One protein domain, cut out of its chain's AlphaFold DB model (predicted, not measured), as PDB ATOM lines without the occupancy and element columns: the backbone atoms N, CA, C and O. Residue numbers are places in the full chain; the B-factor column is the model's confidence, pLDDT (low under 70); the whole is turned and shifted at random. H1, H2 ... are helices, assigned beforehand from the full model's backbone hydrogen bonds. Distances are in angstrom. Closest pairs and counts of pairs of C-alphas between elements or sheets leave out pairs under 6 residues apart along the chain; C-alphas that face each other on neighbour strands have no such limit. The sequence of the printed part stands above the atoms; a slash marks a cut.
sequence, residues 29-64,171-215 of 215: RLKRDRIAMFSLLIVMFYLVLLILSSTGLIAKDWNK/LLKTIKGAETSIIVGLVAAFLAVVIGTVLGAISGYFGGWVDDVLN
ATOM      1  N   ARG A  29     133.427 163.932 125.276       87.69
ATOM      2  CA  ARG A  29     133.651 165.376 125.418       87.69
ATOM      3  C   ARG A  29     135.069 165.765 125.008       87.69
ATOM      4  O   ARG A  29     135.209 166.698 124.225       87.69
ATOM      5  N   LEU A  30     136.077 165.017 125.459       89.31
ATOM      6  CA  LEU A  30     137.477 165.230 125.087       89.31
ATOM      7  C   LEU A  30     137.671 165.124 123.570       89.31
ATOM      8  O   LEU A  30     138.206 166.036 122.956       89.31
ATOM      9  N   LYS A  31     137.145 164.062 122.941       88.75
ATOM     10  CA  LYS A  31     137.249 163.859 121.485       88.75
ATOM     11  C   LYS A  31     136.561 164.940 120.652       88.75
ATOM     12  O   LYS A  31     136.890 165.099 119.478       88.75
ATOM     13  N   ARG A  32     135.589 165.657 121.223       89.75
ATOM     14  CA  ARG A  32     134.894 166.753 120.537       89.75
ATOM     15  C   ARG A  32     135.712 168.046 120.536       89.75
ATOM     16  O   ARG A  32     135.505 168.882 119.659       89.75
ATOM     17  N   ASP A  33     136.627 168.203 121.489       94.31
ATOM     18  CA  ASP A  33     137.532 169.343 121.561       94.31
ATOM     19  C   ASP A  33     138.801 169.063 120.748       94.31
ATOM     20  O   ASP A  33     139.663 168.270 121.127       94.31
ATOM     21  N   ARG A  34     138.918 169.727 119.594       91.56
ATOM     22  CA  ARG A  34     140.071 169.555 118.705       91.56
ATOM     23  C   ARG A  34     141.365 170.034 119.357       91.56
ATOM     24  O   ARG A  34     142.382 169.373 119.185       91.56
ATOM     25  N   ILE A  35     141.335 171.141 120.100       92.44
ATOM     26  CA  ILE A  35     142.533 171.732 120.709       92.44
ATOM     27  C   ILE A  35     143.060 170.801 121.801       92.44
ATOM     28  O   ILE A  35     144.252 170.493 121.816       92.44
ATOM     29  N   ALA A  36     142.168 170.285 122.652       89.31
ATOM     30  CA  ALA A  36     142.533 169.307 123.675       89.31
ATOM     31  C   ALA A  36     143.079 168.003 123.067       89.31
ATOM     32  O   ALA A  36     144.025 167.417 123.587       89.31
ATOM     33  N   MET A  37     142.517 167.549 121.944       91.94
ATOM     34  CA  MET A  37     143.023 166.366 121.243       91.94
ATOM     35  C   MET A  37     144.404 166.597 120.618       91.94
ATOM     36  O   MET A  37     145.245 165.700 120.674       91.94
ATOM     37  N   PHE A  38     144.663 167.781 120.053       93.19
ATOM     38  CA  PHE A  38     145.976 168.125 119.499       93.19
ATOM     39  C   PHE A  38     147.057 168.180 120.581       93.19
ATOM     40  O   PHE A  38     148.124 167.597 120.395       93.19
ATOM     41  N   SER A  39     146.789 168.822 121.721       90.50
ATOM     42  CA  SER A  39     147.752 168.861 122.827       90.50
ATOM     43  C   SER A  39     148.001 167.471 123.414       90.50
ATOM     44  O   SER A  39     149.153 167.101 123.636       90.50
ATOM     45  N   LEU A  40     146.953 166.659 123.582       91.25
ATOM     46  CA  LEU A  40     147.078 165.279 124.051       91.25
ATOM     47  C   LEU A  40     147.913 164.417 123.092       91.25
ATOM     48  O   LEU A  40     148.719 163.607 123.549       91.25
ATOM     49  N   LEU A  41     147.767 164.610 121.779       92.50
ATOM     50  CA  LEU A  41     148.583 163.924 120.776       92.50
ATOM     51  C   LEU A  41     150.059 164.302 120.914       92.50
ATOM     52  O   LEU A  41     150.907 163.416 120.929       92.50
ATOM     53  N   ILE A  42     150.367 165.591 121.057       91.75
ATOM     54  CA  ILE A  42     151.744 166.080 121.222       91.75
ATOM     55  C   ILE A  42     152.377 165.503 122.493       91.75
ATOM     56  O   ILE A  42     153.507 165.021 122.457       91.75
ATOM     57  N   VAL A  43     151.644 165.495 123.609       89.00
ATOM     58  CA  VAL A  43     152.118 164.899 124.867       89.00
ATOM     59  C   VAL A  43     152.363 163.402 124.699       89.00
ATOM     60  O   VAL A  43     153.420 162.910 125.086       89.00
ATOM     61  N   MET A  44     151.426 162.679 124.080       91.00
ATOM     62  CA  MET A  44     151.578 161.250 123.808       91.00
ATOM     63  C   MET A  44     152.781 160.977 122.900       91.00
ATOM     64  O   MET A  44     153.547 160.061 123.180       91.00
ATOM     65  N   PHE A  45     153.011 161.812 121.886       91.38
ATOM     66  CA  PHE A  45     154.186 161.735 121.024       91.38
ATOM     67  C   PHE A  45     155.494 161.885 121.815       91.38
ATOM     68  O   PHE A  45     156.380 161.047 121.669       91.38
ATOM     69  N   TYR A  46     155.607 162.883 122.699       88.25
ATOM     70  CA  TYR A  46     156.789 163.034 123.559       88.25
ATOM     71  C   TYR A  46     156.976 161.855 124.521       88.25
ATOM     72  O   TYR A  46     158.106 161.435 124.761       88.25
ATOM     73  N   LEU A  47     155.884 161.292 125.041       88.62
ATOM     74  CA  LEU A  47     155.919 160.134 125.936       88.62
ATOM     75  C   LEU A  47     156.391 158.872 125.196       88.62
ATOM     76  O   LEU A  47     157.238 158.135 125.694       88.62
ATOM     77  N   VAL A  48     155.901 158.654 123.973       87.12
ATOM     78  CA  VAL A  48     156.373 157.580 123.089       87.12
ATOM     79  C   VAL A  48     157.847 157.776 122.753       87.12
ATOM     80  O   VAL A  48     158.619 156.831 122.876       87.12
ATOM     81  N   LEU A  49     158.266 158.992 122.393       83.38
ATOM     82  CA  LEU A  49     159.666 159.313 122.107       83.38
ATOM     83  C   LEU A  49     160.560 159.009 123.320       83.38
ATOM     84  O   LEU A  49     161.597 158.369 123.161       83.38
ATOM     85  N   LEU A  50     160.122 159.370 124.529       85.00
ATOM     86  CA  LEU A  50     160.819 159.039 125.773       85.00
ATOM     87  C   LEU A  50     160.968 157.525 125.953       85.00
ATOM     88  O   LEU A  50     162.068 157.059 126.230       85.00
ATOM     89  N   ILE A  51     159.900 156.747 125.759       84.19
ATOM     90  CA  ILE A  51     159.944 155.282 125.901       84.19
ATOM     91  C   ILE A  51     160.868 154.656 124.849       84.19
ATOM     92  O   ILE A  51     161.691 153.802 125.177       84.19
ATOM     93  N   LEU A  52     160.767 155.084 123.591       81.94
ATOM     94  CA  LEU A  52     161.581 154.566 122.487       81.94
ATOM     95  C   LEU A  52     163.070 154.918 122.639       81.94
ATOM     96  O   LEU A  52     163.937 154.123 122.275       81.94
ATOM     97  N   SER A  53     163.375 156.093 123.188       79.06
ATOM     98  CA  SER A  53     164.749 156.522 123.464       79.06
ATOM     99  C   SER A  53     165.313 155.842 124.723       79.06
ATOM    100  O   SER A  53     166.454 155.376 124.728       79.06
ATOM    101  N   SER A  54     164.489 155.670 125.765       75.50
ATOM    102  CA  SER A  54     164.856 154.974 127.008       75.50
ATOM    103  C   SER A  54     165.118 153.477 126.793       75.50
ATOM    104  O   SER A  54     166.053 152.924 127.365       75.50
ATOM    105  N   THR A  55     164.354 152.829 125.909       78.50
ATOM    106  CA  THR A  55     164.555 151.416 125.524       78.50
ATOM    107  C   THR A  55     165.766 151.192 124.612       78.50
ATOM    108  O   THR A  55     166.065 150.052 124.263       78.50
ATOM    109  N   GLY A  56     166.480 152.254 124.219       70.62
ATOM    110  CA  GLY A  56     167.660 152.164 123.354       70.62
ATOM    111  C   GLY A  56     167.343 151.776 121.906       70.62
ATOM    112  O   GLY A  56     168.254 151.465 121.138       70.62
ATOM    113  N   LEU A  57     166.066 151.794 121.510       69.25
ATOM    114  CA  LEU A  57     165.641 151.554 120.129       69.25
ATOM    115  C   LEU A  57     166.001 152.739 119.223       69.25
ATOM    116  O   LEU A  57     166.352 152.545 118.062       69.25
ATOM    117  N   ILE A  58     165.960 153.959 119.765       62.28
ATOM    118  CA  ILE A  58     166.384 155.187 119.094       62.28
ATOM    119  C   ILE A  58     167.626 155.759 119.785       62.28
ATOM    120  O   ILE A  58     167.697 155.825 121.007       62.28
ATOM    121  N   ALA A  59     168.609 156.178 118.981       65.56
ATOM    122  CA  ALA A  59     169.816 156.883 119.422       65.56
ATOM    123  C   ALA A  59     170.736 156.130 120.413       65.56
ATOM    124  O   ALA A  59     171.507 156.773 121.121       65.56
ATOM    125  N   LYS A  60     170.738 154.787 120.438       69.75
ATOM    126  CA  LYS A  60     171.728 154.010 121.221       69.75
ATOM    127  C   LYS A  60     173.181 154.381 120.891       69.75
ATOM    128  O   LYS A  60     173.998 154.528 121.790       69.75
ATOM    129  N   ASP A  61     173.456 154.638 119.615       77.62
ATOM    130  CA  ASP A  61     174.783 154.964 119.089       77.62
ATOM    131  C   ASP A  61     174.986 156.484 118.953       77.62
ATOM    132  O   ASP A  61     175.637 156.953 118.023       77.62
ATOM    133  N   TRP A  62     174.404 157.290 119.850       79.38
ATOM    134  CA  TRP A  62     174.500 158.757 119.775       79.38
ATOM    135  C   TRP A  62     175.938 159.284 119.873       79.38
ATOM    136  O   TRP A  62     176.221 160.369 119.373       79.38
ATOM    137  N   ASN A  63     176.831 158.523 120.512       80.75
ATOM    138  CA  ASN A  63     178.240 158.870 120.689       80.75
ATOM    139  C   ASN A  63     179.155 158.230 119.627       80.75
ATOM    140  O   ASN A  63     180.370 158.405 119.682       80.75
ATOM    141  N   LYS A  64     178.595 157.451 118.692       81.62
ATOM    142  CA  LYS A  64     179.369 156.820 117.622       81.62
ATOM    143  C   LYS A  64     179.715 157.865 116.561       81.62
ATOM    144  O   LYS A  64     178.886 158.706 116.223       81.62
ATOM    145  N   LEU A 171     171.523 165.223 115.387       85.31
ATOM    146  CA  LEU A 171     170.136 164.778 115.552       85.31
ATOM    147  C   LEU A 171     169.987 163.746 116.669       85.31
ATOM    148  O   LEU A 171     169.131 163.909 117.537       85.31
ATOM    149  N   LEU A 172     170.835 162.715 116.681       84.94
ATOM    150  CA  LEU A 172     170.784 161.678 117.716       84.94
ATOM    151  C   LEU A 172     171.094 162.269 119.097       84.94
ATOM    152  O   LEU A 172     170.405 161.961 120.070       84.94
ATOM    153  N   LYS A 173     172.076 163.172 119.168       87.25
ATOM    154  CA  LYS A 173     172.469 163.869 120.401       87.25
ATOM    155  C   LYS A 173     171.340 164.750 120.943       87.25
ATOM    156  O   LYS A 173     171.071 164.746 122.142       87.25
ATOM    157  N   THR A 174     170.618 165.433 120.054       88.75
ATOM    158  CA  THR A 174     169.453 166.260 120.412       88.75
ATOM    159  C   THR A 174     168.295 165.409 120.931       88.75
ATOM    160  O   THR A 174     167.712 165.740 121.961       88.75
ATOM    161  N   ILE A 175     167.985 164.284 120.276       87.06
ATOM    162  CA  ILE A 175     166.934 163.356 120.724       87.06
ATOM    163  C   ILE A 175     167.258 162.811 122.121       87.06
ATOM    164  O   ILE A 175     166.403 162.842 123.009       87.06
ATOM    165  N   LYS A 176     168.507 162.387 122.352       86.81
ATOM    166  CA  LYS A 176     168.930 161.876 123.662       86.81
ATOM    167  C   LYS A 176     168.954 162.965 124.745       86.81
ATOM    168  O   LYS A 176     168.610 162.709 125.900       86.81
ATOM    169  N   GLY A 177     169.301 164.199 124.376       86.94
ATOM    170  CA  GLY A 177     169.194 165.362 125.258       86.94
ATOM    171  C   GLY A 177     167.745 165.680 125.648       86.94
ATOM    172  O   GLY A 177     167.471 165.966 126.813       86.94
ATOM    173  N   ALA A 178     166.803 165.571 124.705       88.06
ATOM    174  CA  ALA A 178     165.381 165.790 124.967       88.06
ATOM    175  C   ALA A 178     164.808 164.777 125.974       88.06
ATOM    176  O   ALA A 178     164.076 165.175 126.879       88.06
ATOM    177  N   GLU A 179     165.187 163.496 125.877       87.06
ATOM    178  CA  GLU A 179     164.831 162.469 126.870       87.06
ATOM    179  C   GLU A 179     165.275 162.878 128.281       87.06
ATOM    180  O   GLU A 179     164.462 162.895 129.208       87.06
ATOM    181  N   THR A 180     166.544 163.271 128.428       87.19
ATOM    182  CA  THR A 180     167.102 163.709 129.716       87.19
ATOM    183  C   THR A 180     166.317 164.893 130.289       87.19
ATOM    184  O   THR A 180     165.938 164.868 131.459       87.19
ATOM    185  N   SER A 181     166.001 165.900 129.470       91.44
ATOM    186  CA  SER A 181     165.235 167.079 129.903       91.44
ATOM    187  C   SER A 181     163.835 166.728 130.414       91.44
ATOM    188  O   SER A 181     163.403 167.268 131.433       91.44
ATOM    189  N   ILE A 182     163.128 165.809 129.745       89.75
ATOM    190  CA  ILE A 182     161.786 165.382 130.172       89.75
ATOM    191  C   ILE A 182     161.860 164.637 131.509       89.75
ATOM    192  O   ILE A 182     161.056 164.906 132.403       89.75
ATOM    193  N   ILE A 183     162.833 163.735 131.674       89.12
ATOM    194  CA  ILE A 183     163.019 162.979 132.922       89.12
ATOM    195  C   ILE A 183     163.318 163.931 134.084       89.12
ATOM    196  O   ILE A 183     162.668 163.844 135.126       89.12
ATOM    197  N   VAL A 184     164.251 164.868 133.903       92.88
ATOM    198  CA  VAL A 184     164.605 165.851 134.940       92.88
ATOM    199  C   VAL A 184     163.398 166.715 135.303       92.88
ATOM    200  O   VAL A 184     163.131 166.913 136.488       92.88
ATOM    201  N   GLY A 185     162.622 167.172 134.316       93.06
ATOM    202  CA  GLY A 185     161.393 167.931 134.557       93.06
ATOM    203  C   GLY A 185     160.351 167.145 135.357       93.06
ATOM    204  O   GLY A 185     159.771 167.680 136.301       93.06
ATOM    205  N   LEU A 186     160.148 165.863 135.036       91.75
ATOM    206  CA  LEU A 186     159.210 164.993 135.751       91.75
ATOM    207  C   LEU A 186     159.639 164.771 137.209       91.75
ATOM    208  O   LEU A 186     158.820 164.882 138.120       91.75
ATOM    209  N   VAL A 187     160.926 164.491 137.435       95.56
ATOM    210  CA  VAL A 187     161.488 164.294 138.779       95.56
ATOM    211  C   VAL A 187     161.396 165.581 139.598       95.56
ATOM    212  O   VAL A 187     160.983 165.539 140.756       95.56
ATOM    213  N   ALA A 188     161.713 166.731 138.998       96.56
ATOM    214  CA  ALA A 188     161.590 168.030 139.650       96.56
ATOM    215  C   ALA A 188     160.135 168.345 140.032       96.56
ATOM    216  O   ALA A 188     159.880 168.750 141.164       96.56
ATOM    217  N   ALA A 189     159.176 168.107 139.131       95.81
ATOM    218  CA  ALA A 189     157.754 168.305 139.412       95.81
ATOM    219  C   ALA A 189     157.261 167.378 140.532       95.81
ATOM    220  O   ALA A 189     156.549 167.821 141.430       95.81
ATOM    221  N   PHE A 190     157.671 166.108 140.517       97.06
ATOM    222  CA  PHE A 190     157.332 165.158 141.574       97.06
ATOM    223  C   PHE A 190     157.872 165.612 142.936       97.06
ATOM    224  O   PHE A 190     157.122 165.657 143.911       97.06
ATOM    225  N   LEU A 191     159.143 166.014 143.000       97.56
ATOM    226  CA  LEU A 191     159.748 166.548 144.221       97.56
ATOM    227  C   LEU A 191     159.047 167.822 144.696       97.56
ATOM    228  O   LEU A 191     158.758 167.945 145.883       97.56
ATOM    229  N   ALA A 192     158.721 168.739 143.784       96.94
ATOM    230  CA  ALA A 192     157.984 169.956 144.107       96.94
ATOM    231  C   ALA A 192     156.599 169.648 144.694       96.94
ATOM    232  O   ALA A 192     156.215 170.260 145.686       96.94
ATOM    233  N   VAL A 193     155.874 168.668 144.141       96.88
ATOM    234  CA  VAL A 193     154.582 168.224 144.684       96.88
ATOM    235  C   VAL A 193     154.756 167.610 146.067       96.88
ATOM    236  O   VAL A 193     154.000 167.956 146.969       96.88
ATOM    237  N   VAL A 194     155.741 166.734 146.269       97.38
ATOM    238  CA  VAL A 194     155.986 166.109 147.579       97.38
ATOM    239  C   VAL A 194     156.303 167.172 148.629       97.38
ATOM    240  O   VAL A 194     155.651 167.218 149.671       97.38
ATOM    241  N   ILE A 195     157.257 168.057 148.340       96.12
ATOM    242  CA  ILE A 195     157.674 169.120 149.260       96.12
ATOM    243  C   ILE A 195     156.516 170.092 149.503       96.12
ATOM    244  O   ILE A 195     156.188 170.369 150.653       96.12
ATOM    245  N   GLY A 196     155.852 170.557 148.443       94.25
ATOM    246  CA  GLY A 196     154.712 171.466 148.540       94.25
ATOM    247  C   GLY A 196     153.538 170.867 149.313       94.25
ATOM    248  O   GLY A 196     152.914 171.564 150.103       94.25
ATOM    249  N   THR A 197     153.274 169.564 149.169       94.75
ATOM    250  CA  THR A 197     152.213 168.879 149.927       94.75
ATOM    251  C   THR A 197     152.571 168.775 151.405       94.75
ATOM    252  O   THR A 197     151.717 169.020 152.251       94.75
ATOM    253  N   VAL A 198     153.823 168.442 151.739       94.31
ATOM    254  CA  VAL A 198     154.278 168.368 153.137       94.31
ATOM    255  C   VAL A 198     154.227 169.745 153.791       94.31
ATOM    256  O   VAL A 198     153.642 169.885 154.862       94.31
ATOM    257  N   LEU A 199     154.787 170.765 153.138       89.25
ATOM    258  CA  LEU A 199     154.776 172.135 153.649       89.25
ATOM    259  C   LEU A 199     153.348 172.680 153.763       89.25
ATOM    260  O   LEU A 199     152.988 173.204 154.813       89.25
ATOM    261  N   GLY A 200     152.510 172.474 152.746       90.25
ATOM    262  CA  GLY A 200     151.106 172.882 152.770       90.25
ATOM    263  C   GLY A 200     150.294 172.171 153.858       90.25
ATOM    264  O   GLY A 200     149.483 172.803 154.529       90.25
ATOM    265  N   ALA A 201     150.541 170.880 154.099       89.75
ATOM    266  CA  ALA A 201     149.886 170.136 155.176       89.75
ATOM    267  C   ALA A 201     150.305 170.634 156.569       89.75
ATOM    268  O   ALA A 201     149.459 170.740 157.455       89.75
ATOM    269  N   ILE A 202     151.587 170.967 156.762       87.94
ATOM    270  CA  ILE A 202     152.087 171.563 158.013       87.94
ATOM    271  C   ILE A 202     151.439 172.936 158.234       87.94
ATOM    272  O   ILE A 202     150.931 173.199 159.324       87.94
ATOM    273  N   SER A 203     151.405 173.769 157.193       84.44
ATOM    274  CA  SER A 203     150.779 175.096 157.207       84.44
ATOM    275  C   SER A 203     149.308 175.028 157.624       84.44
ATOM    276  O   SER A 203     148.888 175.664 158.592       84.44
ATOM    277  N   GLY A 204     148.549 174.144 156.967       83.75
ATOM    278  CA  GLY A 204     147.128 173.945 157.237       83.75
ATOM    279  C   GLY A 204     146.818 173.293 158.589       83.75
ATOM    280  O   GLY A 204     145.716 173.478 159.100       83.75
ATOM    281  N   TYR A 205     147.756 172.542 159.183       83.56
ATOM    282  CA  TYR A 205     147.565 171.926 160.503       83.56
ATOM    283  C   TYR A 205     147.797 172.907 161.655       83.56
ATOM    284  O   TYR A 205     147.018 172.921 162.607       83.56
ATOM    285  N   PHE A 206     148.864 173.712 161.596       80.12
ATOM    286  CA  PHE A 206     149.209 174.621 162.692       80.12
ATOM    287  C   PHE A 206     148.436 175.946 162.636       80.12
ATOM    288  O   PHE A 206     148.073 176.450 163.698       80.12
ATOM    289  N   GLY A 207     148.130 176.465 161.440       73.50
ATOM    290  CA  GLY A 207     147.413 177.732 161.248       73.50
ATOM    291  C   GLY A 207     148.112 178.963 161.861       73.50
ATOM    292  O   GLY A 207     148.964 178.873 162.744       73.50
ATOM    293  N   GLY A 208     147.758 180.164 161.399       73.75
ATOM    294  CA  GLY A 208     148.301 181.420 161.943       73.75
ATOM    295  C   GLY A 208     149.639 181.839 161.320       73.75
ATOM    296  O   GLY A 208     149.814 181.737 160.116       73.75
ATOM    297  N   TRP A 209     150.591 182.338 162.120       64.56
ATOM    298  CA  TRP A 209     151.800 183.035 161.619       64.56
ATOM    299  C   TRP A 209     152.744 182.169 160.764       64.56
ATOM    300  O   TRP A 209     153.536 182.696 159.994       64.56
ATOM    301  N   VAL A 210     152.665 180.839 160.893       65.44
ATOM    302  CA  VAL A 210     153.412 179.889 160.047       65.44
ATOM    303  C   VAL A 210     152.821 179.831 158.632       65.44
ATOM    304  O   VAL A 210     153.575 179.694 157.677       65.44
ATOM    305  N   ASP A 211     151.504 180.016 158.493       62.06
ATOM    306  CA  ASP A 211     150.796 180.060 157.207       62.06
ATOM    307  C   ASP A 211     151.112 181.343 156.424       62.06
ATOM    308  O   ASP A 211     151.400 181.282 155.233       62.06
ATOM    309  N   ASP A 212     151.206 182.482 157.120       67.81
ATOM    310  CA  ASP A 212     151.578 183.782 156.530       67.81
ATOM    311  C   ASP A 212     153.034 183.857 156.026       67.81
ATOM    312  O   ASP A 212     153.356 184.722 155.215       67.81
ATOM    313  N   VAL A 213     153.943 183.004 156.520       71.19
ATOM    314  CA  VAL A 213     155.354 182.974 156.074       71.19
ATOM    315  C   VAL A 213     155.574 181.978 154.927       71.19
ATOM    316  O   VAL A 213     156.528 182.125 154.163       71.19
ATOM    317  N   LEU A 214     154.731 180.946 154.821       65.38
ATOM    318  CA  LEU A 214     154.857 179.865 153.835       65.38
ATOM    319  C   LEU A 214     154.051 180.097 152.547       65.38
ATOM    320  O   LEU A 214     154.390 179.488 151.530       65.38
ATOM    321  N   ASN A 215     153.010 180.931 152.594       62.78
ATOM    322  CA  ASN A 215     152.167 181.315 151.455       62.78
ATOM    323  C   ASN A 215     152.636 182.627 150.806       62.78
ATOM    324  O   ASN A 215     152.609 182.701 149.556       62.78
TER     325      ASN A 215
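What this domain is: This is residues 29 to 64 and 171 to 215 of the 215 residues of the protein "Peptide ABC transporter permease" of Kaistia algarum (UniProt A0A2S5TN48). Two long helices, H2 and H3, meet near their ends to make an L, with the last part of H2 against the first part of H3 at the corner. At the far end of H3 the short helix H4 folds back beside it, and at the far end of H2 there is a small turn of helix, H1. The arms of the L are open, for residues 34 to 39 of H2 and 184 to 195 of H3 stand free. The printed part has 81 residues with four named helices, H1, H2, H3 and H4 in that order, and no named strand; the class is all helix. The whole is extended, with a radius of gyration of the C-alphas of 19.6 A, and its outline is flat, spanning 58 by 41 by 17 A.

Where its parts are: H1 is residues 29 to 32 and begins at C-alpha 29, at (133.651, 165.376, 125.418). H2 is residues 34 to 54, 29.9 A from first to last C-alpha, and ends at C-alpha 54, at (164.856, 154.974, 127.008). Residues 55 to 64 follow with no named element. H3, residues 171 to 206, is the longest helix, 52.5 A from first to last C-alpha. H4 is residues 209 to 214, 8.9 A long, and ends at C-alpha 214, at (154.857, 179.865, 153.835).

How they stand to each other: H1 and H2 only just touch, only at the corner by their link, with 3 pairs of C-alphas within 8 A; the closest are those of Lys 31 and Met 37, 6.3 A apart. H2 touches H3 with residues 49 to 54 alone, and H3 touches H2 with residues 175 to 182 alone. Their closest C-alphas are those of Leu 50 and Glu 179, 5.4 A apart. These two helices run opposite ways at a steep tilt of 69.7 degrees, only just short of about perpendicular. H3 and H4 form a helical hairpin, running opposite ways at a shallow tilt of 5 degrees. H3 touches H4 with residues 199 to 204 alone, and the closest C-alphas are those of Ser 203 and Asp 211, 5.0 A apart. H1 and H3, H1 and H4, and H2 and H4 are apart. In H2 and H3 every O i to N i+4 pair is within hydrogen-bond range; in H4 1 of 2 is, and H1 is too short for such a pair.

The domain as a whole: The two C-alphas farthest apart are those of Lys 64 and Gly 208, at 59.5 A. Residues 65 to 170 are not printed, and C-alphas 64 and 171 are 12.4 A apart across this cut, which lies in the link from H2 to H3. The links H1 to H2 and H3 to H4 are tight. The mean pLDDT of the printed part is 85.2; residues 57 to 60, 209 to 212 and 214 to 215 are under 70.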